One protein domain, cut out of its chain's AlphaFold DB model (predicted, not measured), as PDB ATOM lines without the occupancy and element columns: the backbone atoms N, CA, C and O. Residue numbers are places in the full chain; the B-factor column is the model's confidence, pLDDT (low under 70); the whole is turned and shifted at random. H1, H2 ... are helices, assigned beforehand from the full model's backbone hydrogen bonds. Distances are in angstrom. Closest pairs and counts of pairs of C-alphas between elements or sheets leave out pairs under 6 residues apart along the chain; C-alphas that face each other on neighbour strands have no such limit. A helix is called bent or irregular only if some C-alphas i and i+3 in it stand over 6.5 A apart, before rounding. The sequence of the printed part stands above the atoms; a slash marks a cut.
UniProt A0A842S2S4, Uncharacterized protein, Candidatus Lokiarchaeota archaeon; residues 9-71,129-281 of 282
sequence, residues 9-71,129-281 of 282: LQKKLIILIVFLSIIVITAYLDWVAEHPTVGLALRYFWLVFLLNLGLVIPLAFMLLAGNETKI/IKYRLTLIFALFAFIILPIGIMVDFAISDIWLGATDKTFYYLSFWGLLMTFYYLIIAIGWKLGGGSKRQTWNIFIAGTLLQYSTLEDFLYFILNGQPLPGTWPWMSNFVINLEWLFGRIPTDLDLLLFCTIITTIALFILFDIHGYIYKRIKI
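AT A GLANCE: This is residues 9 to 71 and 129 to 281 of the 282 residues of an uncharacterized protein of Candidatus Lokiarchaeota archaeon (UniProt A0A842S2S4). Long helices H1, H2, H3, H4 and H5 stand side by side in an up-and-down bundle, each running against the one before it, with H9 packed along H5. H6 packs on H1 at a steep tilt, short H7 and H8 follow and meet at a corner, with H8 close to the beginning of H9, and residues 274 to 281, of which 274 to 279 belong to H10, stick out past the other end of H9. The 216 printed residues, with ten named helices, H1 to H10 in chain order, and no named strand, are all helix in class. The whole is compact, with a radius of gyration of the C-alphas of 18.3 A and spans of 54 by 43 by 27 A.

IN THESE COORDINATES: Find C-alpha 9 at (124.149, 149.786, 173.737); from there H1, residues 9 to 34, runs 38.1 A. H2, residues 40 to 64, has a kink of 33 degrees near residue 56. H3, residues 129 to 159, runs 42.9 A from (138.294, 140.418, 193.542). H4, residues 166 to 190, is one helix by its hydrogen bonds but bent, with C-alphas 174 and 177 6.7 A apart; its arms are H4a, 166 to 174, and H4b, 177 to 190. Next come H5, 195 to 209; H6, 213 to 221; H7, 231 to 234, only just irregular, with C-alphas 231 and 234 6.6 A apart; H8, 240 to 244; H9, 250 to 268, 26.4 A long; and H10, residues 271 to 279, which ends with C-alpha 279 at (104.368, 155.745, 179.540).

HOW THE PARTS SIT: Begin at H1, the hub, in a hairpin with H2: their closest C-alphas, Val 32 and Arg 43, are 5.9 A apart. H1 touches H6 with residues 23 to 31 alone, at a steep tilt of 63 degrees; Ala 27 and Tyr 218 have the closest C-alphas, 4.6 A apart. H2 touches H4b with residues 54 to 64 alone, C-alphas 58 and 187 being closest at 4.3 A. H3 and H4a form a hairpin, as do H4b and H5. H9 touches H5 with residues 260 to 268 alone, opposite ways at 15 degrees, a shallow tilt; the closest C-alphas, Ala 204 and Ala 264, are 4.3 A apart. H7 and H8 touch only at the corner. In H1, H4a, H4b, H5, H6, H8, H9 and H10 every O i to N i+4 pair is within hydrogen-bond range; H2 has 18 of 21, H3 24 of 27, and H7 is too short for one.

THE WHOLE: Look to Leu 160 and Ile 281 for the C-alphas farthest apart, 62.5 A. Residues 72 to 128 are not printed, and C-alphas 71 and 129 are 14.2 A apart across the cut. Of the links printed whole, none is long. Residues 37 to 39, 71, 163, 235 to 237 and 280 to 281 have pLDDT under 70.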
ATOM      1  N   LEU A   9     124.519 150.468 174.976       88.75
ATOM      2  CA  LEU A   9     124.149 149.786 173.737       88.75
ATOM      3  C   LEU A   9     125.278 148.872 173.244       88.75
ATOM      4  O   LEU A   9     125.029 147.709 172.942       88.75
ATOM      5  N   GLN A  10     126.517 149.369 173.234       92.38
ATOM      6  CA  GLN A  10     127.703 148.603 172.841       92.38
ATOM      7  C   GLN A  10     127.865 147.348 173.699       92.38
ATOM      8  O   GLN A  10     128.063 146.264 173.159       92.38
ATOM      9  N   LYS A  11     127.692 147.456 175.025       92.94
ATOM     10  CA  LYS A  11     127.748 146.284 175.916       92.94
ATOM     11  C   LYS A  11     126.710 145.227 175.538       92.94
ATOM     12  O   LYS A  11     127.031 144.046 175.511       92.94
ATOM     13  N   LYS A  12     125.478 145.640 175.225       93.88
ATOM     14  CA  LYS A  12     124.396 144.724 174.825       93.88
ATOM     15  C   LYS A  12     124.664 144.058 173.476       93.88
ATOM     16  O   LYS A  12     124.401 142.869 173.343       93.88
ATOM     17  N   LEU A  13     125.224 144.790 172.513       96.06
ATOM     18  CA  LEU A  13     125.641 144.228 171.225       96.06
ATOM     19  C   LEU A  13     126.764 143.198 171.396       96.06
ATOM     20  O   LEU A  13     126.680 142.121 170.823       96.06
ATOM     21  N   ILE A  14     127.764 143.485 172.238       96.31
ATOM     22  CA  ILE A  14     128.828 142.522 172.565       96.31
ATOM     23  C   ILE A  14     128.235 141.257 173.199       96.31
ATOM     24  O   ILE A  14     128.575 140.154 172.784       96.31
ATOM     25  N   ILE A  15     127.316 141.403 174.160       97.00
ATOM     26  CA  ILE A  15     126.631 140.261 174.791       97.00
ATOM     27  C   ILE A  15     125.876 139.429 173.747       97.00
ATOM     28  O   ILE A  15     125.992 138.208 173.753       97.00
ATOM     29  N   LEU A  16     125.145 140.077 172.832       97.12
ATOM     30  CA  LEU A  16     124.430 139.387 171.759       97.12
ATOM     31  C   LEU A  16     125.384 138.606 170.848       97.12
ATOM     32  O   LEU A  16     125.116 137.449 170.546       97.12
ATOM     33  N   ILE A  17     126.509 139.209 170.448       97.19
ATOM     34  CA  ILE A  17     127.527 138.540 169.625       97.19
ATOM     35  C   ILE A  17     128.069 137.303 170.345       97.19
ATOM     36  O   ILE A  17     128.205 136.250 169.724       97.19
ATOM     37  N   VAL A  18     128.337 137.398 171.652       96.81
ATOM     38  CA  VAL A  18     128.785 136.244 172.445       96.81
ATOM     39  C   VAL A  18     127.721 135.148 172.465       96.81
ATOM     40  O   VAL A  18     128.057 133.994 172.226       96.81
ATOM     41  N   PHE A  19     126.449 135.486 172.689       97.00
ATOM     42  CA  PHE A  19     125.360 134.503 172.685       97.00
ATOM     43  C   PHE A  19     125.212 133.807 171.330       97.00
ATOM     44  O   PHE A  19     125.177 132.584 171.279       97.00
ATOM     45  N   LEU A  20     125.222 134.560 170.227       96.06
ATOM     46  CA  LEU A  20     125.183 133.978 168.883       96.06
ATOM     47  C   LEU A  20     126.410 133.099 168.600       96.06
ATOM     48  O   LEU A  20     126.279 132.048 167.982       96.06
ATOM     49  N   SER A  21     127.589 133.488 169.089       94.56
ATOM     50  CA  SER A  21     128.810 132.686 168.939       94.56
ATOM     51  C   SER A  21     128.708 131.355 169.684       94.56
ATOM     52  O   SER A  21     129.098 130.329 169.135       94.56
ATOM     53  N   ILE A  22     128.156 131.354 170.904       94.38
ATOM     54  CA  ILE A  22     127.901 130.121 171.665       94.38
ATOM     55  C   ILE A  22     126.974 129.195 170.869       94.38
ATOM     56  O   ILE A  22     127.302 128.026 170.718       94.38
ATOM     57  N   ILE A  23     125.884 129.722 170.304       94.44
ATOM     58  CA  ILE A  23     124.912 128.946 169.511       94.44
ATOM     59  C   ILE A  23     125.570 128.309 168.277       94.44
ATOM     60  O   ILE A  23     125.339 127.140 167.983       94.44
ATOM     61  N   VAL A  24     126.429 129.051 167.572       93.00
ATOM     62  CA  VAL A  24     127.194 128.515 166.433       93.00
ATOM     63  C   VAL A  24     128.136 127.389 166.875       93.00
ATOM     64  O   VAL A  24     128.253 126.377 166.189       93.00
ATOM     65  N   ILE A  25     128.803 127.542 168.022       90.81
ATOM     66  CA  ILE A  25     129.699 126.509 168.563       90.81
ATOM     67  C   ILE A  25     128.906 125.263 168.969       90.81
ATOM     68  O   ILE A  25     129.364 124.153 168.705       90.81
ATOM     69  N   THR A  26     127.729 125.423 169.580       90.94
ATOM     70  CA  THR A  26     126.878 124.283 169.943       90.94
ATOM     71  C   THR A  26     126.355 123.550 168.710       90.94
ATOM     72  O   THR A  26     126.444 122.332 168.697       90.94
ATOM     73  N   ALA A  27     125.980 124.267 167.639       90.88
ATOM     74  CA  ALA A  27     125.595 123.662 166.354       90.88
ATOM     75  C   ALA A  27     126.680 122.738 165.797       90.88
ATOM     76  O   ALA A  27     126.424 121.649 165.283       90.88
ATOM     77  N   TYR A  28     127.931 123.183 165.912       87.56
ATOM     78  CA  TYR A  28     129.067 122.397 165.467       87.56
ATOM     79  C   TYR A  28     129.329 121.193 166.379       87.56
ATOM     80  O   TYR A  28     129.688 120.118 165.898       87.56
ATOM     81  N   LEU A  29     129.158 121.354 167.694       86.00
ATOM     82  CA  LEU A  29     129.326 120.255 168.638       86.00
ATOM     83  C   LEU A  29     128.267 119.165 168.429       86.00
ATOM     84  O   LEU A  29     128.645 117.996 168.414       86.00
ATOM     85  N   ASP A  30     127.004 119.532 168.193       86.69
ATOM     86  CA  ASP A  30     125.923 118.586 167.888       86.69
ATOM     87  C   ASP A  30     126.217 117.822 166.589       86.69
ATOM     88  O   ASP A  30     126.128 116.593 166.556       86.69
ATOM     89  N   TRP A  31     126.704 118.505 165.546       86.75
ATOM     90  CA  TRP A  31     127.151 117.840 164.315       86.75
ATOM     91  C   TRP A  31     128.224 116.784 164.582       86.75
ATOM     92  O   TRP A  31     128.110 115.637 164.139       86.75
ATOM     93  N   VAL A  32     129.261 117.148 165.336       83.69
ATOM     94  CA  VAL A  32     130.359 116.233 165.662       83.69
ATOM     95  C   VAL A  32     129.897 115.104 166.592       83.69
ATOM     96  O   VAL A  32     130.378 113.978 166.462       83.69
ATOM     97  N   ALA A  33     128.952 115.367 167.497       81.06
ATOM     98  CA  ALA A  33     128.367 114.360 168.376       81.06
ATOM     99  C   ALA A  33     127.592 113.287 167.596       81.06
ATOM    100  O   ALA A  33     127.553 112.138 168.027       81.06
ATOM    101  N   GLU A  34     127.042 113.610 166.427       81.31
ATOM    102  CA  GLU A  34     126.269 112.660 165.619       81.31
ATOM    103  C   GLU A  34     127.070 111.981 164.498       81.31
ATOM    104  O   GLU A  34     126.628 110.963 163.964       81.31
ATOM    105  N   HIS A  35     128.261 112.487 164.172       82.38
ATOM    106  CA  HIS A  35     129.067 111.990 163.057       82.38
ATOM    107  C   HIS A  35     130.414 111.417 163.534       82.38
ATOM    108  O   HIS A  35     131.445 112.097 163.482       82.38
ATOM    109  N   PRO A  36     130.464 110.132 163.944       70.00
ATOM    110  CA  PRO A  36     131.683 109.506 164.471       70.00
ATOM    111  C   PRO A  36     132.835 109.460 163.451       70.00
ATOM    112  O   PRO A  36     134.007 109.394 163.826       70.00
ATOM    113  N   THR A  37     132.524 109.545 162.154       69.06
ATOM    114  CA  THR A  37     133.496 109.574 161.050       69.06
ATOM    115  C   THR A  37     134.344 110.847 161.006       69.06
ATOM    116  O   THR A  37     135.429 110.824 160.431       69.06
ATOM    117  N   VAL A  38     133.896 111.941 161.639       64.00
ATOM    118  CA  VAL A  38     134.608 113.235 161.674       64.00
ATOM    119  C   VAL A  38     135.736 113.240 162.729       64.00
ATOM    120  O   VAL A  38     136.557 114.154 162.780       64.00
ATOM    121  N   GLY A  39     135.860 112.158 163.509       66.06
ATOM    122  CA  GLY A  39     137.019 111.858 164.344       66.06
ATOM    123  C   GLY A  39     136.883 112.296 165.805       66.06
ATOM    124  O   GLY A  39     136.521 113.424 166.133       66.06
ATOM    125  N   LEU A  40     137.285 111.395 166.704       77.81
ATOM    126  CA  LEU A  40     137.317 111.578 168.160       77.81
ATOM    127  C   LEU A  40     138.137 112.805 168.605       77.81
ATOM    128  O   LEU A  40     137.774 113.487 169.560       77.81
ATOM    129  N   ALA A  41     139.191 113.149 167.861       81.94
ATOM    130  CA  ALA A  41     139.999 114.341 168.119       81.94
ATOM    131  C   ALA A  41     139.212 115.654 167.942       81.94
ATOM    132  O   ALA A  41     139.378 116.579 168.738       81.94
ATOM    133  N   LEU A  42     138.337 115.730 166.933       82.62
ATOM    134  CA  LEU A  42     137.555 116.935 166.662       82.62
ATOM    135  C   LEU A  42     136.495 117.155 167.746       82.62
ATOM    136  O   LEU A  42     136.342 118.274 168.231       82.62
ATOM    137  N   ARG A  43     135.838 116.080 168.202       81.81
ATOM    138  CA  ARG A  43     134.913 116.123 169.347       81.81
ATOM    139  C   ARG A  43     135.589 116.702 170.577       81.81
ATOM    140  O   ARG A  43     135.084 117.662 171.153       81.81
ATOM    141  N   TYR A  44     136.726 116.133 170.978       82.62
ATOM    142  CA  TYR A  44     137.407 116.589 172.186       82.62
ATOM    143  C   TYR A  44     137.905 118.020 172.056       82.62
ATOM    144  O   TYR A  44     137.816 118.764 173.027       82.62
ATOM    145  N   PHE A  45     138.357 118.439 170.872       87.94
ATOM    146  CA  PHE A  45     138.704 119.835 170.631       87.94
ATOM    147  C   PHE A  45     137.521 120.767 170.934       87.94
ATOM    148  O   PHE A  45     137.663 121.681 171.746       87.94
ATOM    149  N   TRP A  46     136.348 120.508 170.348       84.88
ATOM    150  CA  TRP A  46     135.175 121.368 170.535       84.88
ATOM    151  C   TRP A  46     134.570 121.277 171.932       84.88
ATOM    152  O   TRP A  46     134.193 122.308 172.486       84.88
ATOM    153  N   LEU A  47     134.539 120.091 172.541       82.56
ATOM    154  CA  LEU A  47     134.047 119.927 173.907       82.56
ATOM    155  C   LEU A  47     134.960 120.640 174.911       82.56
ATOM    156  O   LEU A  47     134.482 121.414 175.738       82.56
ATOM    157  N   VAL A  48     136.279 120.448 174.811       86.62
ATOM    158  CA  VAL A  48     137.248 121.160 175.657       86.62
ATOM    159  C   VAL A  48     137.135 122.663 175.428       86.62
ATOM    160  O   VAL A  48     137.140 123.428 176.394       86.62
ATOM    161  N   PHE A  49     136.991 123.103 174.180       88.31
ATOM    162  CA  PHE A  49     136.800 124.512 173.858       88.31
ATOM    163  C   PHE A  49     135.532 125.088 174.510       88.31
ATOM    164  O   PHE A  49     135.620 126.085 175.231       88.31
ATOM    165  N   LEU A  50     134.379 124.430 174.350       87.38
ATOM    166  CA  LEU A  50     133.108 124.848 174.944       87.38
ATOM    167  C   LEU A  50     133.179 124.890 176.477       87.38
ATOM    168  O   LEU A  50     132.718 125.856 177.089       87.38
ATOM    169  N   LEU A  51     133.804 123.887 177.102       90.00
ATOM    170  CA  LEU A  51     133.999 123.862 178.551       90.00
ATOM    171  C   LEU A  51     134.861 125.037 179.013       90.00
ATOM    172  O   LEU A  51     134.460 125.756 179.926       90.00
ATOM    173  N   ASN A  52     135.989 125.306 178.354       90.69
ATOM    174  CA  ASN A  52     136.856 126.436 178.708       90.69
ATOM    175  C   ASN A  52     136.143 127.788 178.592       90.69
ATOM    176  O   ASN A  52     136.350 128.677 179.422       90.69
ATOM    177  N   LEU A  53     135.258 127.948 177.610       92.00
ATOM    178  CA  LEU A  53     134.428 129.143 177.499       92.00
ATOM    179  C   LEU A  53     133.506 129.328 178.734       92.00
ATOM    180  O   LEU A  53     133.233 130.465 179.122       92.00
ATOM    181  N   GLY A  54     133.142 128.249 179.442       89.62
ATOM    182  CA  GLY A  54     132.393 128.286 180.706       89.62
ATOM    183  C   GLY A  54     133.177 128.883 181.881       89.62
ATOM    184  O   GLY A  54     132.589 129.225 182.905       89.62
ATOM    185  N   LEU A  55     134.491 129.062 181.725       93.25
ATOM    186  CA  LEU A  55     135.350 129.825 182.629       93.25
ATOM    187  C   LEU A  55     135.650 131.227 182.072       93.25
ATOM    188  O   LEU A  55     135.555 132.223 182.793       93.25
ATOM    189  N   VAL A  56     135.999 131.315 180.784       95.69
ATOM    190  CA  VAL A  56     136.451 132.562 180.144       95.69
ATOM    191  C   VAL A  56     135.318 133.580 180.003       95.69
ATOM    192  O   VAL A  56     135.512 134.758 180.314       95.69
ATOM    193  N   ILE A  57     134.125 133.159 179.576       96.31
ATOM    194  CA  ILE A  57     133.006 134.074 179.314       96.31
ATOM    195  C   ILE A  57     132.491 134.736 180.602       96.31
ATOM    196  O   ILE A  57     132.340 135.960 180.602       96.31
ATOM    197  N   PRO A  58     132.276 134.023 181.728       96.38
ATOM    198  CA  PRO A  58     131.905 134.671 182.986       96.38
ATOM    199  C   PRO A  58     132.911 135.732 183.450       96.38
ATOM    200  O   PRO A  58     132.508 136.792 183.933       96.38
ATOM    201  N   LEU A  59     134.215 135.488 183.260       95.94
ATOM    202  CA  LEU A  59     135.264 136.472 183.552       95.94
ATOM    203  C   LEU A  59     135.170 137.685 182.619       95.94
ATOM    204  O   LEU A  59     135.212 138.824 183.089       95.94
ATOM    205  N   ALA A  60     134.973 137.461 181.319       95.75
ATOM    206  CA  ALA A  60     134.769 138.536 180.352       95.75
ATOM    207  C   ALA A  60     133.527 139.380 180.693       95.75
ATOM    208  O   ALA A  60     133.579 140.608 180.637       95.75
ATOM    209  N   PHE A  61     132.432 138.750 181.128       96.19
ATOM    210  CA  PHE A  61     131.210 139.442 181.548       96.19
ATOM    211  C   PHE A  61     131.405 140.223 182.850       96.19
ATOM    212  O   PHE A  61     130.878 141.331 182.982       96.19
ATOM    213  N   MET A  62     132.204 139.698 183.783       94.88
ATOM    214  CA  MET A  62     132.602 140.422 184.991       94.88
ATOM    215  C   MET A  62     133.368 141.709 184.645       94.88
ATOM    216  O   MET A  62     133.093 142.769 185.216       94.88
ATOM    217  N   LEU A  63     134.291 141.641 183.682       92.81
ATOM    218  CA  LEU A  63     135.031 142.807 183.191       92.81
ATOM    219  C   LEU A  63     134.113 143.783 182.440       92.81
ATOM    220  O   LEU A  63     134.118 144.980 182.728       92.81
ATOM    221  N   LEU A  64     133.257 143.280 181.543       93.44
ATOM    222  CA  LEU A  64     132.331 144.091 180.747       93.44
ATOM    223  C   LEU A  64     131.318 144.857 181.619       93.44
ATOM    224  O   LEU A  64     130.937 145.991 181.300       93.44
ATOM    225  N   ALA A  65     130.910 144.279 182.751       90.81
ATOM    226  CA  ALA A  65     130.041 144.933 183.728       90.81
ATOM    227  C   ALA A  65     130.699 146.154 184.407       90.81
ATOM    228  O   ALA A  65     129.982 147.048 184.859       90.81
ATOM    229  N   GLY A  66     132.034 146.253 184.386       86.88
ATOM    230  CA  GLY A  66     132.815 147.369 184.935       86.88
ATOM    231  C   GLY A  66     133.610 147.025 186.196       86.88
ATOM    232  O   GLY A  66     134.278 147.901 186.740       86.88
ATOM    233  N   ASN A  67     133.543 145.773 186.662       83.12
ATOM    234  CA  ASN A  67     134.201 145.275 187.875       83.12
ATOM    235  C   ASN A  67     133.901 146.102 189.149       83.12
ATOM    236  O   ASN A  67     134.701 146.165 190.084       83.12
ATOM    237  N   GLU A  68     132.727 146.728 189.217       81.69
ATOM    238  CA  GLU A  68     132.384 147.672 190.281       81.69
ATOM    239  C   GLU A  68     131.925 146.943 191.559       81.69
ATOM    240  O   GLU A  68     131.261 145.903 191.534       81.69
ATOM    241  N   THR A  69     132.276 147.473 192.731       72.81
ATOM    242  CA  THR A  69     131.773 146.974 194.019       72.81
ATOM    243  C   THR A  69     130.429 147.616 194.337       72.81
ATOM    244  O   THR A  69     130.371 148.803 194.651       72.81
ATOM    245  N   LYS A  70     129.347 146.832 194.314       70.12
ATOM    246  CA  LYS A  70     128.037 147.275 194.810       70.12
ATOM    247  C   LYS A  70     127.787 146.770 196.225       70.12
ATOM    248  O   LYS A  70     128.124 145.635 196.560       70.12
ATOM    249  N   ILE A  71     127.206 147.628 197.061       66.69
ATOM    250  CA  ILE A  71     126.809 147.275 198.426       66.69
ATOM    251  C   ILE A  71     125.546 146.415 198.348       66.69
ATOM    252  O   ILE A  71     124.575 146.790 197.695       66.69
ATOM    253  N   ILE A 129     138.043 141.037 194.848       90.00
ATOM    254  CA  ILE A 129     138.294 140.418 193.542       90.00
ATOM    255  C   ILE A 129     138.781 138.972 193.665       90.00
ATOM    256  O   ILE A 129     138.333 138.127 192.898       90.00
ATOM    257  N   LYS A 130     139.606 138.651 194.673       92.44
ATOM    258  CA  LYS A 130     140.079 137.280 194.905       92.44
ATOM    259  C   LYS A 130     138.903 136.334 195.132       92.44
ATOM    260  O   LYS A 130     138.828 135.309 194.475       92.44
ATOM    261  N   TYR A 131     137.933 136.719 195.965       92.25
ATOM    262  CA  TYR A 131     136.744 135.896 196.207       92.25
ATOM    263  C   TYR A 131     135.824 135.799 194.985       92.25
ATOM    264  O   TYR A 131     135.255 134.738 194.757       92.25
ATOM    265  N   ARG A 132     135.698 136.865 194.176       92.81
ATOM    266  CA  ARG A 132     134.951 136.813 192.902       92.81
ATOM    267  C   ARG A 132     135.559 135.784 191.950       92.81
ATOM    268  O   ARG A 132     134.838 134.944 191.425       92.81
ATOM    269  N   LEU A 133     136.880 135.842 191.772       94.19
ATOM    270  CA  LEU A 133     137.613 134.914 190.916       94.19
ATOM    271  C   LEU A 133     137.509 133.488 191.454       94.19
ATOM    272  O   LEU A 133     137.076 132.608 190.720       94.19
ATOM    273  N   THR A 134     137.820 133.265 192.734       95.25
ATOM    274  CA  THR A 134     137.708 131.943 193.371       95.25
ATOM    275  C   THR A 134     136.318 131.349 193.195       95.25
ATOM    276  O   THR A 134     136.206 130.165 192.905       95.25
ATOM    277  N   LEU A 135     135.263 132.155 193.320       94.12
ATOM    278  CA  LEU A 135     133.900 131.692 193.100       94.12
ATOM    279  C   LEU A 135     133.655 131.277 191.643       94.12
ATOM    280  O   LEU A 135     133.081 130.218 191.426       94.12
ATOM    281  N   ILE A 136     134.083 132.066 190.652       94.69
ATOM    282  CA  ILE A 136     133.935 131.693 189.234       94.69
ATOM    283  C   ILE A 136     134.699 130.394 188.938       94.69
ATOM    284  O   ILE A 136     134.143 129.487 188.325       94.69
ATOM    285  N   PHE A 137     135.931 130.262 189.442       95.81
ATOM    286  CA  PHE A 137     136.709 129.025 189.326       95.81
ATOM    287  C   PHE A 137     136.022 127.841 190.013       95.81
ATOM    288  O   PHE A 137     136.002 126.748 189.455       95.81
ATOM    289  N   ALA A 138     135.430 128.047 191.191       95.62
ATOM    290  CA  ALA A 138     134.691 127.007 191.897       95.62
ATOM    291  C   ALA A 138     133.428 126.589 191.126       95.62
ATOM    292  O   ALA A 138     133.191 125.400 190.955       95.62
ATOM    293  N   LEU A 139     132.647 127.541 190.606       94.25
ATOM    294  CA  LEU A 139     131.476 127.244 189.775       94.25
ATOM    295  C   LEU A 139     131.877 126.463 188.517       94.25
ATOM    296  O   LEU A 139     131.219 125.491 188.163       94.25
ATOM    297  N   PHE A 140     132.989 126.823 187.878       95.00
ATOM    298  CA  PHE A 140     133.513 126.056 186.753       95.00
ATOM    299  C   PHE A 140     133.913 124.627 187.162       95.00
ATOM    300  O   PHE A 140     133.425 123.660 186.580       95.00
ATOM    301  N   ALA A 141     134.754 124.484 188.191       95.38
ATOM    302  CA  ALA A 141     135.321 123.198 188.599       95.38
ATOM    303  C   ALA A 141     134.291 122.225 189.192       95.38
ATOM    304  O   ALA A 141     134.422 121.020 189.002       95.38
ATOM    305  N   PHE A 142     133.283 122.731 189.907       95.38
ATOM    306  CA  PHE A 142     132.299 121.904 190.613       95.38
ATOM    307  C   PHE A 142     130.949 121.788 189.899       95.38
ATOM    308  O   PHE A 142     130.134 120.969 190.313       95.38
ATOM    309  N   ILE A 143     130.693 122.580 188.851       91.88
ATOM    310  CA  ILE A 143     129.431 122.520 188.093       91.88
ATOM    311  C   ILE A 143     129.700 122.246 186.614       91.88
ATOM    312  O   ILE A 143     129.331 121.186 186.121       91.88
ATOM    313  N   ILE A 144     130.368 123.163 185.906       93.69
ATOM    314  CA  ILE A 144     130.541 123.040 184.448       93.69
ATOM    315  C   ILE A 144     131.380 121.823 184.075       93.69
ATOM    316  O   ILE A 144     130.987 121.069 183.191       93.69
ATOM    317  N   LEU A 145     132.510 121.610 184.749       93.38
ATOM    318  CA  LEU A 145     133.404 120.504 184.426       93.38
ATOM    319  C   LEU A 145     132.745 119.126 184.669       93.38
ATOM    320  O   LEU A 145     132.757 118.321 183.740       93.38
ATOM    321  N   PRO A 146     132.110 118.842 185.829       92.94
ATOM    322  CA  PRO A 146     131.396 117.581 186.035       92.94
ATOM    323  C   PRO A 146     130.248 117.350 185.047       92.94
ATOM    324  O   PRO A 146     130.109 116.243 184.532       92.94
ATOM    325  N   ILE A 147     129.451 118.382 184.739       90.56
ATOM    326  CA  ILE A 147     128.371 118.256 183.749       90.56
ATOM    327  C   ILE A 147     128.954 118.008 182.350       90.56
ATOM    328  O   ILE A 147     128.439 117.177 181.613       90.56
ATOM    329  N   GLY A 148     130.063 118.662 182.000       91.12
ATOM    330  CA  GLY A 148     130.785 118.426 180.750       91.12
ATOM    331  C   GLY A 148     131.266 116.988 180.584       91.12
ATOM    332  O   GLY A 148     131.121 116.409 179.513       91.12
ATOM    333  N   ILE A 149     131.789 116.396 181.660       90.00
ATOM    334  CA  ILE A 149     132.173 114.979 181.692       90.00
ATOM    335  C   ILE A 149     130.941 114.085 181.483       90.00
ATOM    336  O   ILE A 149     130.994 113.129 180.717       90.00
ATOM    337  N   MET A 150     129.815 114.409 182.122       89.06
ATOM    338  CA  MET A 150     128.562 113.670 181.942       89.06
ATOM    339  C   MET A 150     128.036 113.748 180.499       89.06
ATOM    340  O   MET A 150     127.602 112.736 179.955       89.06
ATOM    341  N   VAL A 151     128.127 114.920 179.860       88.81
ATOM    342  CA  VAL A 151     127.825 115.091 178.429       88.81
ATOM    343  C   VAL A 151     128.735 114.210 177.573       88.81
ATOM    344  O   VAL A 151     128.247 113.543 176.667       88.81
ATOM    345  N   ASP A 152     130.037 114.172 177.864       87.62
ATOM    346  CA  ASP A 152     130.989 113.338 177.127       87.62
ATOM    347  C   ASP A 152     130.604 111.849 177.182       87.62
ATOM    348  O   ASP A 152     130.569 111.166 176.154       87.62
ATOM    349  N   PHE A 153     130.230 111.358 178.366       86.00
ATOM    350  CA  PHE A 153     129.715 109.997 178.516       86.00
ATOM    351  C   PHE A 153     128.443 109.776 177.688       86.00
ATOM    352  O   PHE A 153     128.374 108.799 176.947       86.00
ATOM    353  N   ALA A 154     127.495 110.717 177.720       85.38
ATOM    354  CA  ALA A 154     126.255 110.619 176.952       85.38
ATOM    355  C   ALA A 154     126.483 110.566 175.427       85.38
ATOM    356  O   ALA A 154     125.812 109.812 174.729       85.38
ATOM    357  N   ILE A 155     127.446 111.333 174.899       85.19
ATOM    358  CA  ILE A 155     127.815 111.284 173.470       85.19
ATOM    359  C   ILE A 155     128.448 109.933 173.121       85.19
ATOM    360  O   ILE A 155     128.234 109.409 172.028       85.19
ATOM    361  N   SER A 156     129.241 109.356 174.031       81.00
ATOM    362  CA  SER A 156     129.872 108.054 173.795       81.00
ATOM    363  C   SER A 156     128.838 106.968 173.496       81.00
ATOM    364  O   SER A 156     129.061 106.163 172.593       81.00
ATOM    365  N   ASP A 157     127.700 106.978 174.189       78.44
ATOM    366  CA  ASP A 157     126.623 106.011 173.958       78.44
ATOM    367  C   ASP A 157     126.000 106.168 172.560       78.44
ATOM    368  O   ASP A 157     125.742 105.171 171.880       78.44
ATOM    369  N   ILE A 158     125.842 107.408 172.078       80.19
ATOM    370  CA  ILE A 158     125.366 107.697 170.712       80.19
ATOM    371  C   ILE A 158     126.309 107.074 169.675       80.19
ATOM    372  O   ILE A 158     125.860 106.419 168.734       80.19
ATOM    373  N   TRP A 159     127.623 107.219 169.856       79.25
ATOM    374  CA  TRP A 159     128.620 106.651 168.940       79.25
ATOM    375  C   TRP A 159     128.676 105.125 168.958       79.25
ATOM    376  O   TRP A 159     129.026 104.515 167.949       79.25
ATOM    377  N   LEU A 160     128.306 104.507 170.081       80.19
ATOM    378  CA  LEU A 160     128.175 103.056 170.207       80.19
ATOM    379  C   LEU A 160     126.861 102.518 169.608       80.19
ATOM    380  O   LEU A 160     126.617 101.313 169.659       80.19
ATOM    381  N   GLY A 161     126.045 103.382 168.997       72.31
ATOM    382  CA  GLY A 161     124.839 103.003 168.262       72.31
ATOM    383  C   GLY A 161     123.546 103.113 169.067       72.31
ATOM    384  O   GLY A 161     122.539 102.534 168.657       72.31
ATOM    385  N   ALA A 162     123.539 103.836 170.193       72.62
ATOM    386  CA  ALA A 162     122.305 104.107 170.922       72.62
ATOM    387  C   ALA A 162     121.330 104.925 170.056       72.62
ATOM    388  O   ALA A 162     121.649 106.012 169.573       72.62
ATOM    389  N   THR A 163     120.117 104.400 169.872       67.94
ATOM    390  CA  THR A 163     119.043 105.081 169.130       67.94
ATOM    391  C   THR A 163     118.321 106.127 169.978       67.94
ATOM    392  O   THR A 163     117.753 107.071 169.433       67.94
ATOM    393  N   ASP A 164     118.336 105.965 171.303       71.50
ATOM    394  CA  ASP A 164     117.786 106.935 172.245       71.50
ATOM    395  C   ASP A 164     118.854 107.969 172.627       71.50
ATOM    396  O   ASP A 164     119.853 107.652 173.272       71.50
ATOM    397  N   LYS A 165     118.624 109.223 172.230       76.25
ATOM    398  CA  LYS A 165     119.511 110.363 172.501       76.25
ATOM    399  C   LYS A 165     119.054 111.196 173.705       76.25
ATOM    400  O   LYS A 165     119.657 112.227 173.998       76.25
ATOM    401  N   THR A 166     118.001 110.786 174.414       74.19
ATOM    402  CA  THR A 166     117.375 111.573 175.491       74.19
ATOM    403  C   THR A 166     118.378 111.989 176.564       74.19
ATOM    404  O   THR A 166     118.398 113.147 176.976       74.19
ATOM    405  N   PHE A 167     119.262 111.080 176.986       75.06
ATOM    406  CA  PHE A 167     120.256 111.385 178.015       75.06
ATOM    407  C   PHE A 167     121.267 112.450 177.568       75.06
ATOM    408  O   PHE A 167     121.623 113.323 178.363       75.06
ATOM    409  N   TYR A 168     121.674 112.435 176.294       83.19
ATOM    410  CA  TYR A 168     122.499 113.493 175.710       83.19
ATOM    411  C   TYR A 168     121.765 114.830 175.724       83.19
ATOM    412  O   TYR A 168     122.286 115.798 176.277       83.19
ATOM    413  N   TYR A 169     120.534 114.865 175.208       78.12
ATOM    414  CA  TYR A 169     119.764 116.104 175.142       78.12
ATOM    415  C   TYR A 169     119.509 116.696 176.535       78.12
ATOM    416  O   TYR A 169     119.706 117.889 176.755       78.12
ATOM    417  N   LEU A 170     119.169 115.872 177.527       75.81
ATOM    418  CA  LEU A 170     119.001 116.332 178.908       75.81
ATOM    419  C   LEU A 170     120.317 116.824 179.531       75.81
ATOM    420  O   LEU A 170     120.331 117.863 180.193       75.81
ATOM    421  N   SER A 171     121.423 116.108 179.319       79.75
ATOM    422  CA  SER A 171     122.726 116.461 179.893       79.75
ATOM    423  C   SER A 171     123.311 117.726 179.270       79.75
ATOM    424  O   SER A 171     123.818 118.596 179.979       79.75
ATOM    425  N   PHE A 172     123.230 117.848 177.948       85.75
ATOM    426  CA  PHE A 172     123.797 118.968 177.213       85.75
ATOM    427  C   PHE A 172     122.873 120.185 177.263       85.75
ATOM    428  O   PHE A 172     123.224 121.225 177.824       85.75
ATOM    429  N   TRP A 173     121.655 120.038 176.751       80.12
ATOM    430  CA  TRP A 173     120.714 121.143 176.653       80.12
ATOM    431  C   TRP A 173     120.095 121.463 178.007       80.12
ATOM    432  O   TRP A 173     120.139 122.611 178.438       80.12
ATOM    433  N   GLY A 174     119.592 120.454 178.720       75.75
ATOM    434  CA  GLY A 174     118.899 120.657 179.995       75.75
ATOM    435  C   GLY A 174     119.818 121.149 181.114       75.75
ATOM    436  O   GLY A 174     119.439 122.045 181.875       75.75
ATOM    437  N   LEU A 175     121.036 120.606 181.197       82.75
ATOM    438  CA  LEU A 175     121.971 120.894 182.283       82.75
ATOM    439  C   LEU A 175     123.116 121.806 181.846       82.75
ATOM    440  O   LEU A 175     123.189 122.931 182.348       82.75
ATOM    441  N   LEU A 176     123.994 121.364 180.934       88.44
ATOM    442  CA  LEU A 176     125.219 122.105 180.614       88.44
ATOM    443  C   LEU A 176     124.893 123.542 180.215       88.44
ATOM    444  O   LEU A 176     125.348 124.458 180.896       88.44
ATOM    445  N   MET A 177     124.055 123.738 179.195       89.31
ATOM    446  CA  MET A 177     123.738 125.073 178.683       89.31
ATOM    447  C   MET A 177     123.001 125.944 179.707       89.31
ATOM    448  O   MET A 177     123.345 127.115 179.877       89.31
ATOM    449  N   THR A 178     122.052 125.388 180.464       86.38
ATOM    450  CA  THR A 178     121.355 126.127 181.531       86.38
ATOM    451  C   THR A 178     122.330 126.665 182.583       86.38
ATOM    452  O   THR A 178     122.300 127.856 182.920       86.38
ATOM    453  N   PHE A 179     123.224 125.813 183.096       89.44
ATOM    454  CA  PHE A 179     124.230 126.226 184.078       89.44
ATOM    455  C   PHE A 179     125.287 127.149 183.469       89.44
ATOM    456  O   PHE A 179     125.799 128.040 184.151       89.44
ATOM    457  N   TYR A 180     125.562 126.995 182.179       93.00
ATOM    458  CA  TYR A 180     126.454 127.866 181.436       93.00
ATOM    459  C   TYR A 180     125.983 129.323 181.461       93.00
ATOM    460  O   TYR A 180     126.693 130.208 181.947       93.00
ATOM    461  N   TYR A 181     124.743 129.576 181.031       94.25
ATOM    462  CA  TYR A 181     124.160 130.918 181.052       94.25
ATOM    463  C   TYR A 181     123.958 131.444 182.477       94.25
ATOM    464  O   TYR A 181     124.113 132.647 182.716       94.25
ATOM    465  N   LEU A 182     123.684 130.561 183.445       93.31
ATOM    466  CA  LEU A 182     123.621 130.925 184.862       93.31
ATOM    467  C   LEU A 182     124.951 131.513 185.347       93.31
ATOM    468  O   LEU A 182     124.967 132.589 185.950       93.31
ATOM    469  N   ILE A 183     126.071 130.844 185.065       94.69
ATOM    470  CA  ILE A 183     127.395 131.288 185.516       94.69
ATOM    471  C   ILE A 183     127.842 132.539 184.749       94.69
ATOM    472  O   ILE A 183     128.420 133.436 185.362       94.69
ATOM    473  N   ILE A 184     127.498 132.678 183.463       96.31
ATOM    474  CA  ILE A 184     127.704 133.927 182.705       96.31
ATOM    475  C   ILE A 184     126.985 135.103 183.386       96.31
ATOM    476  O   ILE A 184     127.582 136.161 183.615       96.31
ATOM    477  N   ALA A 185     125.718 134.918 183.769       96.06
ATOM    478  CA  ALA A 185     124.946 135.938 184.470       96.06
ATOM    479  C   ALA A 185     125.523 136.242 185.868       96.06
ATOM    480  O   ALA A 185     125.611 137.408 186.259       96.06
ATOM    481  N   ILE A 186     125.991 135.226 186.605       94.75
ATOM    482  CA  ILE A 186     126.718 135.428 187.869       94.75
ATOM    483  C   ILE A 186     128.005 136.230 187.630       94.75
ATOM    484  O   ILE A 186     128.274 137.165 188.383       94.75
ATOM    485  N   GLY A 187     128.763 135.943 186.570       95.31
ATOM    486  CA  GLY A 187     129.944 136.715 186.176       95.31
ATOM    487  C   GLY A 187     129.620 138.201 186.011       95.31
ATOM    488  O   GLY A 187     130.241 139.055 186.650       95.31
ATOM    489  N   TRP A 188     128.557 138.515 185.266       95.56
ATOM    490  CA  TRP A 188     128.052 139.887 185.134       95.56
ATOM    491  C   TRP A 188     127.677 140.521 186.481       95.56
ATOM    492  O   TRP A 188     128.022 141.676 186.760       95.56
ATOM    493  N   LYS A 189     126.991 139.771 187.350       94.25
ATOM    494  CA  LYS A 189     126.596 140.235 188.686       94.25
ATOM    495  C   LYS A 189     127.801 140.559 189.565       94.25
ATOM    496  O   LYS A 189     127.829 141.619 190.195       94.25
ATOM    497  N   LEU A 190     128.798 139.675 189.591       93.44
ATOM    498  CA  LEU A 190     130.050 139.856 190.330       93.44
ATOM    499  C   LEU A 190     130.850 141.056 189.814       93.44
ATOM    500  O   LEU A 190     131.554 141.698 190.593       93.44
ATOM    501  N   GLY A 191     130.685 141.399 188.536       91.94
ATOM    502  CA  GLY A 191     131.273 142.581 187.913       91.94
ATOM    503  C   GLY A 191     130.539 143.894 188.200       91.94
ATOM    504  O   GLY A 191     130.912 144.933 187.660       91.94
ATOM    505  N   GLY A 192     129.496 143.875 189.035       89.88
ATOM    506  CA  GLY A 192     128.728 145.066 189.401       89.88
ATOM    507  C   GLY A 192     127.448 145.265 188.585       89.88
ATOM    508  O   GLY A 192     126.803 146.313 188.694       89.88
ATOM    509  N   GLY A 193     127.020 144.272 187.804       91.12
ATOM    510  CA  GLY A 193     125.737 144.287 187.108       91.12
ATOM    511  C   GLY A 193     124.541 144.548 188.034       91.12
ATOM    512  O   GLY A 193     124.489 144.097 189.182       91.12
ATOM    513  N   SER A 194     123.540 145.298 187.561       90.44
ATOM    514  CA  SER A 194     122.278 145.433 188.309       90.44
ATOM    515  C   SER A 194     121.487 144.116 188.314       90.44
ATOM    516  O   SER A 194     121.685 143.266 187.445       90.44
ATOM    517  N   LYS A 195     120.556 143.952 189.269       91.12
ATOM    518  CA  LYS A 195     119.682 142.763 189.354       91.12
ATOM    519  C   LYS A 195     118.948 142.510 188.035       91.12
ATOM    520  O   LYS A 195     118.991 141.410 187.504       91.12
ATOM    521  N   ARG A 196     118.356 143.570 187.479       90.00
ATOM    522  CA  ARG A 196     117.614 143.541 186.219       90.00
ATOM    523  C   ARG A 196     118.494 143.170 185.032       90.00
ATOM    524  O   ARG A 196     118.138 142.283 184.281       90.00
ATOM    525  N   GLN A 197     119.664 143.794 184.888       92.56
ATOM    526  CA  GLN A 197     120.585 143.441 183.798       92.56
ATOM    527  C   GLN A 197     121.051 141.988 183.900       92.56
ATOM    528  O   GLN A 197     121.148 141.309 182.890       92.56
ATOM    529  N   THR A 198     121.310 141.518 185.119       94.19
ATOM    530  CA  THR A 198     121.710 140.133 185.368       94.19
ATOM    531  C   THR A 198     120.606 139.155 184.968       94.19
ATOM    532  O   THR A 198     120.872 138.186 184.265       94.19
ATOM    533  N   TRP A 199     119.364 139.440 185.371       94.06
ATOM    534  CA  TRP A 199     118.195 138.659 184.973       94.06
ATOM    535  C   TRP A 199     118.012 138.671 183.451       94.06
ATOM    536  O   TRP A 199     117.878 137.614 182.848       94.06
ATOM    537  N   ASN A 200     118.101 139.846 182.812       94.62
ATOM    538  CA  ASN A 200     117.972 139.976 181.361       94.62
ATOM    539  C   ASN A 200     119.043 139.163 180.617       94.62
ATOM    540  O   ASN A 200     118.721 138.541 179.614       94.62
ATOM    541  N   ILE A 201     120.293 139.160 181.097       95.50
ATOM    542  CA  ILE A 201     121.389 138.371 180.511       95.50
ATOM    543  C   ILE A 201     121.081 136.881 180.594       95.50
ATOM    544  O   ILE A 201     121.177 136.197 179.581       95.50
ATOM    545  N   PHE A 202     120.684 136.395 181.774       95.25
ATOM    546  CA  PHE A 202     120.340 134.988 181.950       95.25
ATOM    547  C   PHE A 202     119.183 134.581 181.035       95.25
ATOM    548  O   PHE A 202     119.315 133.659 180.240       95.25
ATOM    549  N   ILE A 203     118.063 135.302 181.105       92.94
ATOM    550  CA  ILE A 203     116.852 134.939 180.368       92.94
ATOM    551  C   ILE A 203     117.057 135.067 178.862       92.94
ATOM    552  O   ILE A 203     116.679 134.160 178.131       92.94
ATOM    553  N   ALA A 204     117.671 136.151 178.383       94.62
ATOM    554  CA  ALA A 204     117.900 136.316 176.953       94.62
ATOM    555  C   ALA A 204     118.871 135.265 176.402       94.62
ATOM    556  O   ALA A 204     118.613 134.723 175.333       94.62
ATOM    557  N   GLY A 205     119.950 134.954 177.128       94.56
ATOM    558  CA  GLY A 205     120.896 133.918 176.716       94.56
ATOM    559  C   GLY A 205     120.224 132.552 176.614       94.56
ATOM    560  O   GLY A 205     120.296 131.903 175.573       94.56
ATOM    561  N   THR A 206     119.472 132.167 177.644       91.62
ATOM    562  CA  THR A 206     118.793 130.871 177.655       91.62
ATOM    563  C   THR A 206     117.655 130.784 176.633       91.62
ATOM    564  O   THR A 206     117.493 129.749 175.997       91.62
ATOM    565  N   LEU A 207     116.893 131.863 176.410       91.44
ATOM    566  CA  LEU A 207     115.876 131.896 175.351       91.44
ATOM    567  C   LEU A 207     116.500 131.781 173.959       91.44
ATOM    568  O   LEU A 207     115.979 131.043 173.135       91.44
ATOM    569  N   LEU A 208     117.610 132.477 173.690       93.38
ATOM    570  CA  LEU A 208     118.305 132.332 172.410       93.38
ATOM    571  C   LEU A 208     118.813 130.902 172.217       93.38
ATOM    572  O   LEU A 208     118.611 130.340 171.144       93.38
ATOM    573  N   GLN A 209     119.396 130.296 173.254       90.69
ATOM    574  CA  GLN A 209     119.852 128.910 173.185       90.69
ATOM    575  C   GLN A 209     118.709 127.938 172.876       90.69
ATOM    576  O   GLN A 209     118.883 127.019 172.089       90.69
ATOM    577  N   TYR A 210     117.532 128.168 173.456       88.00
ATOM    578  CA  TYR A 210     116.352 127.330 173.255       88.00
ATOM    579  C   TYR A 210     115.440 127.777 172.115       88.00
ATOM    580  O   TYR A 210     114.329 127.275 171.991       88.00
ATOM    581  N   SER A 211     115.882 128.710 171.275       89.81
ATOM    582  CA  SER A 211     115.099 129.191 170.135       89.81
ATOM    583  C   SER A 211     115.163 128.269 168.916       89.81
ATOM    584  O   SER A 211     114.720 128.686 167.860       89.81
ATOM    585  N   THR A 212     115.779 127.085 169.017       89.06
ATOM    586  CA  THR A 212     116.087 126.179 167.884       89.06
ATOM    587  C   THR A 212     116.899 126.833 166.761       89.06
ATOM    588  O   THR A 212     116.982 126.323 165.649       89.06
ATOM    589  N   LEU A 213     117.515 127.993 167.024       92.75
ATOM    590  CA  LEU A 213     118.432 128.636 166.085       92.75
ATOM    591  C   LEU A 213     119.662 127.760 165.837       92.75
ATOM    592  O   LEU A 213     120.193 127.743 164.732       92.75
ATOM    593  N   GLU A 214     120.111 127.052 166.871       91.12
ATOM    594  CA  GLU A 214     121.218 126.111 166.761       91.12
ATOM    595  C   GLU A 214     120.895 124.983 165.774       91.12
ATOM    596  O   GLU A 214     121.690 124.776 164.866       91.12
ATOM    597  N   ASP A 215     119.713 124.372 165.853       89.06
ATOM    598  CA  ASP A 215     119.264 123.354 164.901       89.06
ATOM    599  C   ASP A 215     119.316 123.850 163.446       89.06
ATOM    600  O   ASP A 215     119.820 123.171 162.552       89.06
ATOM    601  N   PHE A 216     118.851 125.074 163.175       92.06
ATOM    602  CA  PHE A 216     118.970 125.653 161.832       92.06
ATOM    603  C   PHE A 216     120.431 125.814 161.410       92.06
ATOM    604  O   PHE A 216     120.790 125.502 160.273       92.06
ATOM    605  N   LEU A 217     121.281 126.296 162.318       93.06
ATOM    606  CA  LEU A 217     122.706 126.460 162.061       93.06
ATOM    607  C   LEU A 217     123.406 125.113 161.853       93.06
ATOM    608  O   LEU A 217     124.280 125.046 160.996       93.06
ATOM    609  N   TYR A 218     122.996 124.049 162.545       91.44
ATOM    610  CA  TYR A 218     123.498 122.692 162.332       91.44
ATOM    611  C   TYR A 218     123.327 122.288 160.865       91.44
ATOM    612  O   TYR A 218     124.298 121.895 160.220       91.44
ATOM    613  N   PHE A 219     122.135 122.445 160.283       91.94
ATOM    614  CA  PHE A 219     121.910 122.042 158.888       91.94
ATOM    615  C   PHE A 219     122.578 123.010 157.903       91.94
ATOM    616  O   PHE A 219     123.286 122.581 156.989       91.94
ATOM    617  N   ILE A 220     122.420 124.322 158.117       91.62
ATOM    618  CA  ILE A 220     122.923 125.361 157.205       91.62
ATOM    619  C   ILE A 220     124.456 125.359 157.139       91.62
ATOM    620  O   ILE A 220     125.018 125.384 156.043       91.62
ATOM    621  N   LEU A 221     125.144 125.324 158.284       89.25
ATOM    622  CA  LEU A 221     126.611 125.385 158.333       89.25
ATOM    623  C   LEU A 221     127.267 124.120 157.770       89.25
ATOM    624  O   LEU A 221     128.399 124.189 157.295       89.25
ATOM    625  N   ASN A 222     126.550 122.993 157.776       87.75
ATOM    626  CA  ASN A 222     127.020 121.722 157.228       87.75
ATOM    627  C   ASN A 222     126.489 121.439 155.810       87.75
ATOM    628  O   ASN A 222     126.702 120.348 155.278       87.75
ATOM    629  N   GLY A 223     125.817 122.410 155.175       88.81
ATOM    630  CA  GLY A 223     125.319 122.297 153.801       88.81
ATOM    631  C   GLY A 223     124.253 121.213 153.604       88.81
ATOM    632  O   GLY A 223     124.086 120.721 152.488       88.81
ATOM    633  N   GLN A 224     123.562 120.821 154.674       90.75
ATOM    634  CA  GLN A 224     122.502 119.821 154.644       90.75
ATOM    635  C   GLN A 224     121.141 120.495 154.416       90.75
ATOM    636  O   GLN A 224     120.900 121.590 154.932       90.75
ATOM    637  N   PRO A 225     120.227 119.865 153.660       92.75
ATOM    638  CA  PRO A 225     118.855 120.341 153.582       92.75
ATOM    639  C   PRO A 225     118.174 120.200 154.946       92.75
ATOM    640  O   PRO A 225     118.467 119.271 155.699       92.75
ATOM    641  N   LEU A 226     117.228 121.094 155.240       93.38
ATOM    642  CA  LEU A 226     116.346 120.911 156.387       93.38
ATOM    643  C   LEU A 226     115.540 119.608 156.218       93.38
ATOM    644  O   LEU A 226     115.189 119.244 155.090       93.38
ATOM    645  N   PRO A 227     115.244 118.894 157.315       91.56
ATOM    646  CA  PRO A 227     114.634 117.567 157.264       91.56
ATOM    647  C   PRO A 227     113.143 117.591 156.884       91.56
ATOM    648  O   PRO A 227     112.549 116.531 156.680       91.56
ATOM    649  N   GLY A 228     112.503 118.764 156.810       92.62
ATOM    650  CA  GLY A 228     111.069 118.920 156.560       92.62
ATOM    651  C   GLY A 228     110.220 118.670 157.806       92.62
ATOM    652  O   GLY A 228     109.286 119.429 158.084       92.62
ATOM    653  N   THR A 229     110.552 117.629 158.576       92.75
ATOM    654  CA  THR A 229     109.942 117.293 159.868       92.75
ATOM    655  C   THR A 229     110.996 116.972 160.924       92.75
ATOM    656  O   THR A 229     112.087 116.497 160.614       92.75
ATOM    657  N   TRP A 230     110.657 117.231 162.188       89.31
ATOM    658  CA  TRP A 230     111.614 117.231 163.297       89.31
ATOM    659  C   TRP A 230     111.158 116.316 164.439       89.31
ATOM    660  O   TRP A 230     110.761 116.789 165.507       89.31
ATOM    661  N   PRO A 231     111.178 114.986 164.233       81.44
ATOM    662  CA  PRO A 231     110.613 114.020 165.177       81.44
ATOM    663  C   PRO A 231     111.344 113.969 166.527       81.44
ATOM    664  O   PRO A 231     110.774 113.535 167.523       81.44
ATOM    665  N   TRP A 232     112.596 114.436 166.593       77.38
ATOM    666  CA  TRP A 232     113.375 114.473 167.835       77.38
ATOM    667  C   TRP A 232     113.026 115.648 168.758       77.38
ATOM    668  O   TRP A 232     113.472 115.670 169.905       77.38
ATOM    669  N   MET A 233     112.186 116.590 168.317       79.94
ATOM    670  CA  MET A 233     111.755 117.736 169.131       79.94
ATOM    671  C   MET A 233     110.838 117.355 170.307       79.94
ATOM    672  O   MET A 233     110.539 118.187 171.165       79.94
ATOM    673  N   SER A 234     110.418 116.092 170.379       71.50
ATOM    674  CA  SER A 234     109.781 115.485 171.552       71.50
ATOM    675  C   SER A 234     110.747 115.264 172.723       71.50
ATOM    676  O   SER A 234     110.322 115.312 173.880       71.50
ATOM    677  N   ASN A 235     112.039 115.075 172.429       63.03
ATOM    678  CA  ASN A 235     113.102 114.820 173.409       63.03
ATOM    679  C   ASN A 235     113.751 116.107 173.924       63.03
ATOM    680  O   ASN A 235     114.572 116.073 174.842       63.03
ATOM    681  N   PHE A 236     113.402 117.244 173.322       64.62
ATOM    682  CA  PHE A 236     113.936 118.523 173.732       64.62
ATOM    683  C   PHE A 236     113.369 118.966 175.072       64.62
ATOM    684  O   PHE A 236     112.242 118.671 175.479       64.62
ATOM    685  N   VAL A 237     114.197 119.762 175.732       62.44
ATOM    686  CA  VAL A 237     113.919 120.377 177.022       62.44
ATOM    687  C   VAL A 237     112.638 121.232 176.969       62.44
ATOM    688  O   VAL A 237     111.935 121.357 177.968       62.44
ATOM    689  N   ILE A 238     112.295 121.762 175.790       70.75
ATOM    690  CA  ILE A 238     110.959 122.246 175.440       70.75
ATOM    691  C   ILE A 238     110.390 121.271 174.411       70.75
ATOM    692  O   ILE A 238     110.886 121.194 173.292       70.75
ATOM    693  N   ASN A 239     109.342 120.541 174.784       77.19
ATOM    694  CA  ASN A 239     108.711 119.575 173.892       77.19
ATOM    695  C   ASN A 239     107.841 120.324 172.869       77.19
ATOM    696  O   ASN A 239     106.701 120.703 173.159       77.19
ATOM    697  N   LEU A 240     108.404 120.575 171.685       81.06
ATOM    698  CA  LEU A 240     107.710 121.321 170.635       81.06
ATOM    699  C   LEU A 240     106.620 120.488 169.966       81.06
ATOM    700  O   LEU A 240     105.615 121.045 169.540       81.06
ATOM    701  N   GLU A 241     106.767 119.164 169.924       83.81
ATOM    702  CA  GLU A 241     105.711 118.286 169.415       83.81
ATOM    703  C   GLU A 241     104.415 118.445 170.225       83.81
ATOM    704  O   GLU A 241     103.331 118.571 169.657       83.81
ATOM    705  N   TRP A 242     104.528 118.550 171.549       78.69
ATOM    706  CA  TRP A 242     103.398 118.820 172.433       78.69
ATOM    707  C   TRP A 242     102.854 120.244 172.265       78.69
ATOM    708  O   TRP A 242     101.641 120.434 172.250       78.69
ATOM    709  N   LEU A 243     103.733 121.241 172.088       80.50
ATOM    710  CA  LEU A 243     103.335 122.635 171.848       80.50
ATOM    711  C   LEU A 243     102.499 122.789 170.568       80.50
ATOM    712  O   LEU A 243     101.515 123.527 170.563       80.50
ATOM    713  N   PHE A 244     102.890 122.102 169.494       83.69
ATOM    714  CA  PHE A 244     102.208 122.160 168.200       83.69
ATOM    715  C   PHE A 244     101.116 121.090 168.033       83.69
ATOM    716  O   PHE A 244     100.338 121.162 167.080       83.69
ATOM    717  N   GLY A 245     101.038 120.107 168.935       84.94
ATOM    718  CA  GLY A 245     100.099 118.980 168.867       84.94
ATOM    719  C   GLY A 245     100.389 117.981 167.739       84.94
ATOM    720  O   GLY A 245      99.510 117.200 167.376       84.94
ATOM    721  N   ARG A 246     101.586 118.042 167.146       88.19
ATOM    722  CA  ARG A 246     102.064 117.195 166.040       88.19
ATOM    723  C   ARG A 246     103.576 117.328 165.892       88.19
ATOM    724  O   ARG A 246     104.154 118.297 166.382       88.19
ATOM    725  N   ILE A 247     104.196 116.420 165.134       90.31
ATOM    726  CA  ILE A 247     105.609 116.538 164.751       90.31
ATOM    727  C   ILE A 247     105.833 117.910 164.075       90.31
ATOM    728  O   ILE A 247     105.136 118.222 163.096       90.31
ATOM    729  N   PRO A 248     106.762 118.741 164.587       92.38
ATOM    730  CA  PRO A 248     107.032 120.055 164.020       92.38
ATOM    731  C   PRO A 248     107.599 119.959 162.602       92.38
ATOM    732  O   PRO A 248     108.376 119.058 162.281       92.38
ATOM    733  N   THR A 249     107.212 120.914 161.763       95.06
ATOM    734  CA  THR A 249     107.762 121.135 160.419       95.06
ATOM    735  C   THR A 249     108.803 122.250 160.439       95.06
ATOM    736  O   THR A 249     108.867 123.023 161.398       95.06
ATOM    737  N   ASP A 250     109.558 122.400 159.349       94.50
ATOM    738  CA  ASP A 250     110.499 123.518 159.171       94.50
ATOM    739  C   ASP A 250     109.851 124.888 159.439       94.50
ATOM    740  O   ASP A 250     110.456 125.762 160.063       94.50
ATOM    741  N   LEU A 251     108.595 125.077 159.009       94.25
ATOM    742  CA  LEU A 251     107.861 126.324 159.225       94.25
ATOM    743  C   LEU A 251     107.539 126.553 160.708       94.25
ATOM    744  O   LEU A 251     107.655 127.680 161.186       94.25
ATOM    745  N   ASP A 252     107.154 125.504 161.437       92.75
ATOM    746  CA  ASP A 252     106.837 125.609 162.867       92.75
ATOM    747  C   ASP A 252     108.068 126.037 163.666       92.75
ATOM    748  O   ASP A 252     107.991 126.935 164.506       92.75
ATOM    749  N   LEU A 253     109.220 125.440 163.352       92.12
ATOM    750  CA  LEU A 253     110.498 125.787 163.965       92.12
ATOM    751  C   LEU A 253     110.965 127.182 163.582       92.12
ATOM    752  O   LEU A 253     111.463 127.904 164.440       92.12
ATOM    753  N   LEU A 254     110.759 127.613 162.336       93.88
ATOM    754  CA  LEU A 254     111.129 128.964 161.920       93.88
ATOM    755  C   LEU A 254     110.290 130.016 162.657       93.88
ATOM    756  O   LEU A 254     110.823 131.033 163.115       93.88
ATOM    757  N   LEU A 255     108.984 129.768 162.800       92.56
ATOM    758  CA  LEU A 255     108.082 130.629 163.564       92.56
ATOM    759  C   LEU A 255     108.481 130.666 165.038       92.56
ATOM    760  O   LEU A 255     108.614 131.751 165.611       92.56
ATOM    761  N   PHE A 256     108.714 129.499 165.636       91.19
ATOM    762  CA  PHE A 256     109.150 129.385 167.020       91.19
ATOM    763  C   PHE A 256     110.473 130.128 167.253       91.19
ATOM    764  O   PHE A 256     110.542 130.992 168.129       91.19
ATOM    765  N   CYS A 257     111.473 129.887 166.406       93.56
ATOM    766  CA  CYS A 257     112.764 130.562 166.444       93.56
ATOM    767  C   CYS A 257     112.608 132.077 166.375       93.56
ATOM    768  O   CYS A 257     113.042 132.795 167.275       93.56
ATOM    769  N   THR A 258     111.870 132.570 165.380       94.75
ATOM    770  CA  THR A 258     111.636 134.007 165.195       94.75
ATOM    771  C   THR A 258     110.984 134.642 166.426       94.75
ATOM    772  O   THR A 258     111.429 135.698 166.889       94.75
ATOM    773  N   ILE A 259     109.952 134.005 166.987       93.38
ATOM    774  CA  ILE A 259     109.234 134.509 168.165       93.38
ATOM    775  C   ILE A 259     110.160 134.541 169.385       93.38
ATOM    776  O   ILE A 259     110.291 135.583 170.035       93.38
ATOM    777  N   ILE A 260     110.829 133.428 169.686       92.19
ATOM    778  CA  ILE A 260     111.665 133.305 170.881       92.19
ATOM    779  C   ILE A 260     112.895 134.214 170.789       92.19
ATOM    780  O   ILE A 260     113.182 134.938 171.746       92.19
ATOM    781  N   THR A 261     113.573 134.269 169.638       94.56
ATOM    782  CA  THR A 261     114.684 135.201 169.399       94.56
ATOM    783  C   THR A 261     114.234 136.649 169.577       94.56
ATOM    784  O   THR A 261     114.920 137.429 170.242       94.56
ATOM    785  N   THR A 262     113.055 137.013 169.063       95.25
ATOM    786  CA  THR A 262     112.502 138.362 169.244       95.25
ATOM    787  C   THR A 262     112.308 138.677 170.726       95.25
ATOM    788  O   THR A 262     112.811 139.695 171.205       95.25
ATOM    789  N   ILE A 263     111.659 137.794 171.492       93.19
ATOM    790  CA  ILE A 263     111.470 137.980 172.941       93.19
ATOM    791  C   ILE A 263     112.824 138.142 173.650       93.19
ATOM    792  O   ILE A 263     112.989 139.052 174.470       93.19
ATOM    793  N   ALA A 264     113.812 137.318 173.298       94.25
ATOM    794  CA  ALA A 264     115.147 137.383 173.878       94.25
ATOM    795  C   ALA A 264     115.815 138.751 173.636       94.25
ATOM    796  O   ALA A 264     116.360 139.352 174.566       94.25
ATOM    797  N   LEU A 265     115.709 139.289 172.415       95.31
ATOM    798  CA  LEU A 265     116.210 140.622 172.071       95.31
ATOM    799  C   LEU A 265     115.471 141.723 172.843       95.31
ATOM    800  O   LEU A 265     116.110 142.613 173.407       95.31
ATOM    801  N   PHE A 266     114.143 141.645 172.954       94.19
ATOM    802  CA  PHE A 266     113.356 142.600 173.746       94.19
ATOM    803  C   PHE A 266     113.794 142.643 175.218       94.19
ATOM    804  O   PHE A 266     113.859 143.724 175.822       94.19
ATOM    805  N   ILE A 267     114.129 141.484 175.790       93.56
ATOM    806  CA  ILE A 267     114.623 141.356 177.165       93.56
ATOM    807  C   ILE A 267     116.056 141.886 177.280       93.56
ATOM    808  O   ILE A 267     116.316 142.752 178.120       93.56
ATOM    809  N   LEU A 268     116.978 141.447 176.418       94.69
ATOM    810  CA  LEU A 268     118.382 141.875 176.447       94.69
ATOM    811  C   LEU A 268     118.512 143.395 176.296       94.69
ATOM    812  O   LEU A 268     119.227 144.059 177.059       94.69
ATOM    813  N   PHE A 269     117.768 143.971 175.349       92.94
ATOM    814  CA  PHE A 269     117.762 145.409 175.104       92.94
ATOM    815  C   PHE A 269     116.907 146.200 176.090       92.94
ATOM    816  O   PHE A 269     117.009 147.427 176.112       92.94
ATOM    817  N   ASP A 270     116.227 145.529 177.019       88.00
ATOM    818  CA  ASP A 270     115.415 146.143 178.069       88.00
ATOM    819  C   ASP A 270     114.313 147.062 177.506       88.00
ATOM    820  O   ASP A 270     113.983 148.094 178.095       88.00
ATOM    821  N   ILE A 271     113.746 146.688 176.352       82.75
ATOM    822  CA  ILE A 271     112.777 147.507 175.606       82.75
ATOM    823  C   ILE A 271     111.533 147.775 176.463       82.75
ATOM    824  O   ILE A 271     111.044 148.900 176.522       82.75
ATOM    825  N   HIS A 272     111.082 146.786 177.234       74.81
ATOM    826  CA  HIS A 272     109.973 146.948 178.178       74.81
ATOM    827  C   HIS A 272     110.237 148.033 179.243       74.81
ATOM    828  O   HIS A 272     109.329 148.769 179.621       74.81
ATOM    829  N   GLY A 273     111.482 148.178 179.708       73.12
ATOM    830  CA  GLY A 273     111.869 149.224 180.660       73.12
ATOM    831  C   GLY A 273     111.873 150.610 180.055       73.12
ATOM    832  O   GLY A 273     111.512 151.578 180.724       73.12
ATOM    833  N   TYR A 274     112.273 150.689 178.789       74.00
ATOM    834  CA  TYR A 274     112.186 151.908 178.004       74.00
ATOM    835  C   TYR A 274     110.724 152.334 177.806       74.00
ATOM    836  O   TYR A 274     110.381 153.474 178.119       74.00
ATOM    837  N   ILE A 275     109.858 151.405 177.382       73.94
ATOM    838  CA  ILE A 275     108.421 151.646 177.188       73.94
ATOM    839  C   ILE A 275     107.765 152.085 178.502       73.94
ATOM    840  O   ILE A 275     107.109 153.120 178.542       73.94
ATOM    841  N   TYR A 276     108.002 151.359 179.601       72.25
ATOM    842  CA  TYR A 276     107.436 151.701 180.907       72.25
ATOM    843  C   TYR A 276     107.827 153.109 181.366       72.25
ATOM    844  O   TYR A 276     106.985 153.852 181.856       72.25
ATOM    845  N   LYS A 277     109.097 153.502 181.191       77.50
ATOM    846  CA  LYS A 277     109.552 154.854 181.544       77.50
ATOM    847  C   LYS A 277     108.888 155.932 180.692       77.50
ATOM    848  O   LYS A 277     108.575 156.977 181.237       77.50
ATOM    849  N   ARG A 278     108.681 155.688 179.394       75.50
ATOM    850  CA  ARG A 278     107.971 156.614 178.497       75.50
ATOM    851  C   ARG A 278     106.515 156.802 178.926       75.50
ATOM    852  O   ARG A 278     106.107 157.932 179.113       75.50
ATOM    853  N   ILE A 279     105.795 155.707 179.171       74.94
ATOM    854  CA  ILE A 279     104.368 155.745 179.540       74.94
ATOM    855  C   ILE A 279     104.138 156.417 180.899       74.94
ATOM    856  O   ILE A 279     103.098 157.015 181.112       74.94
ATOM    857  N   LYS A 280     105.083 156.306 181.839       69.38
ATOM    858  CA  LYS A 280     104.939 156.870 183.193       69.38
ATOM    859  C   LYS A 280     105.354 158.343 183.320       69.38
ATOM    860  O   LYS A 280     105.290 158.874 184.425       69.38
ATOM    861  N   ILE A 281     105.907 158.926 182.257       57.00
ATOM    862  CA  ILE A 281     106.349 160.330 182.202       57.00
ATOM    863  C   ILE A 281     105.305 161.209 181.484       57.00
ATOM    864  O   ILE A 281     105.393 162.431 181.591       57.00
TER     865      ILE A 281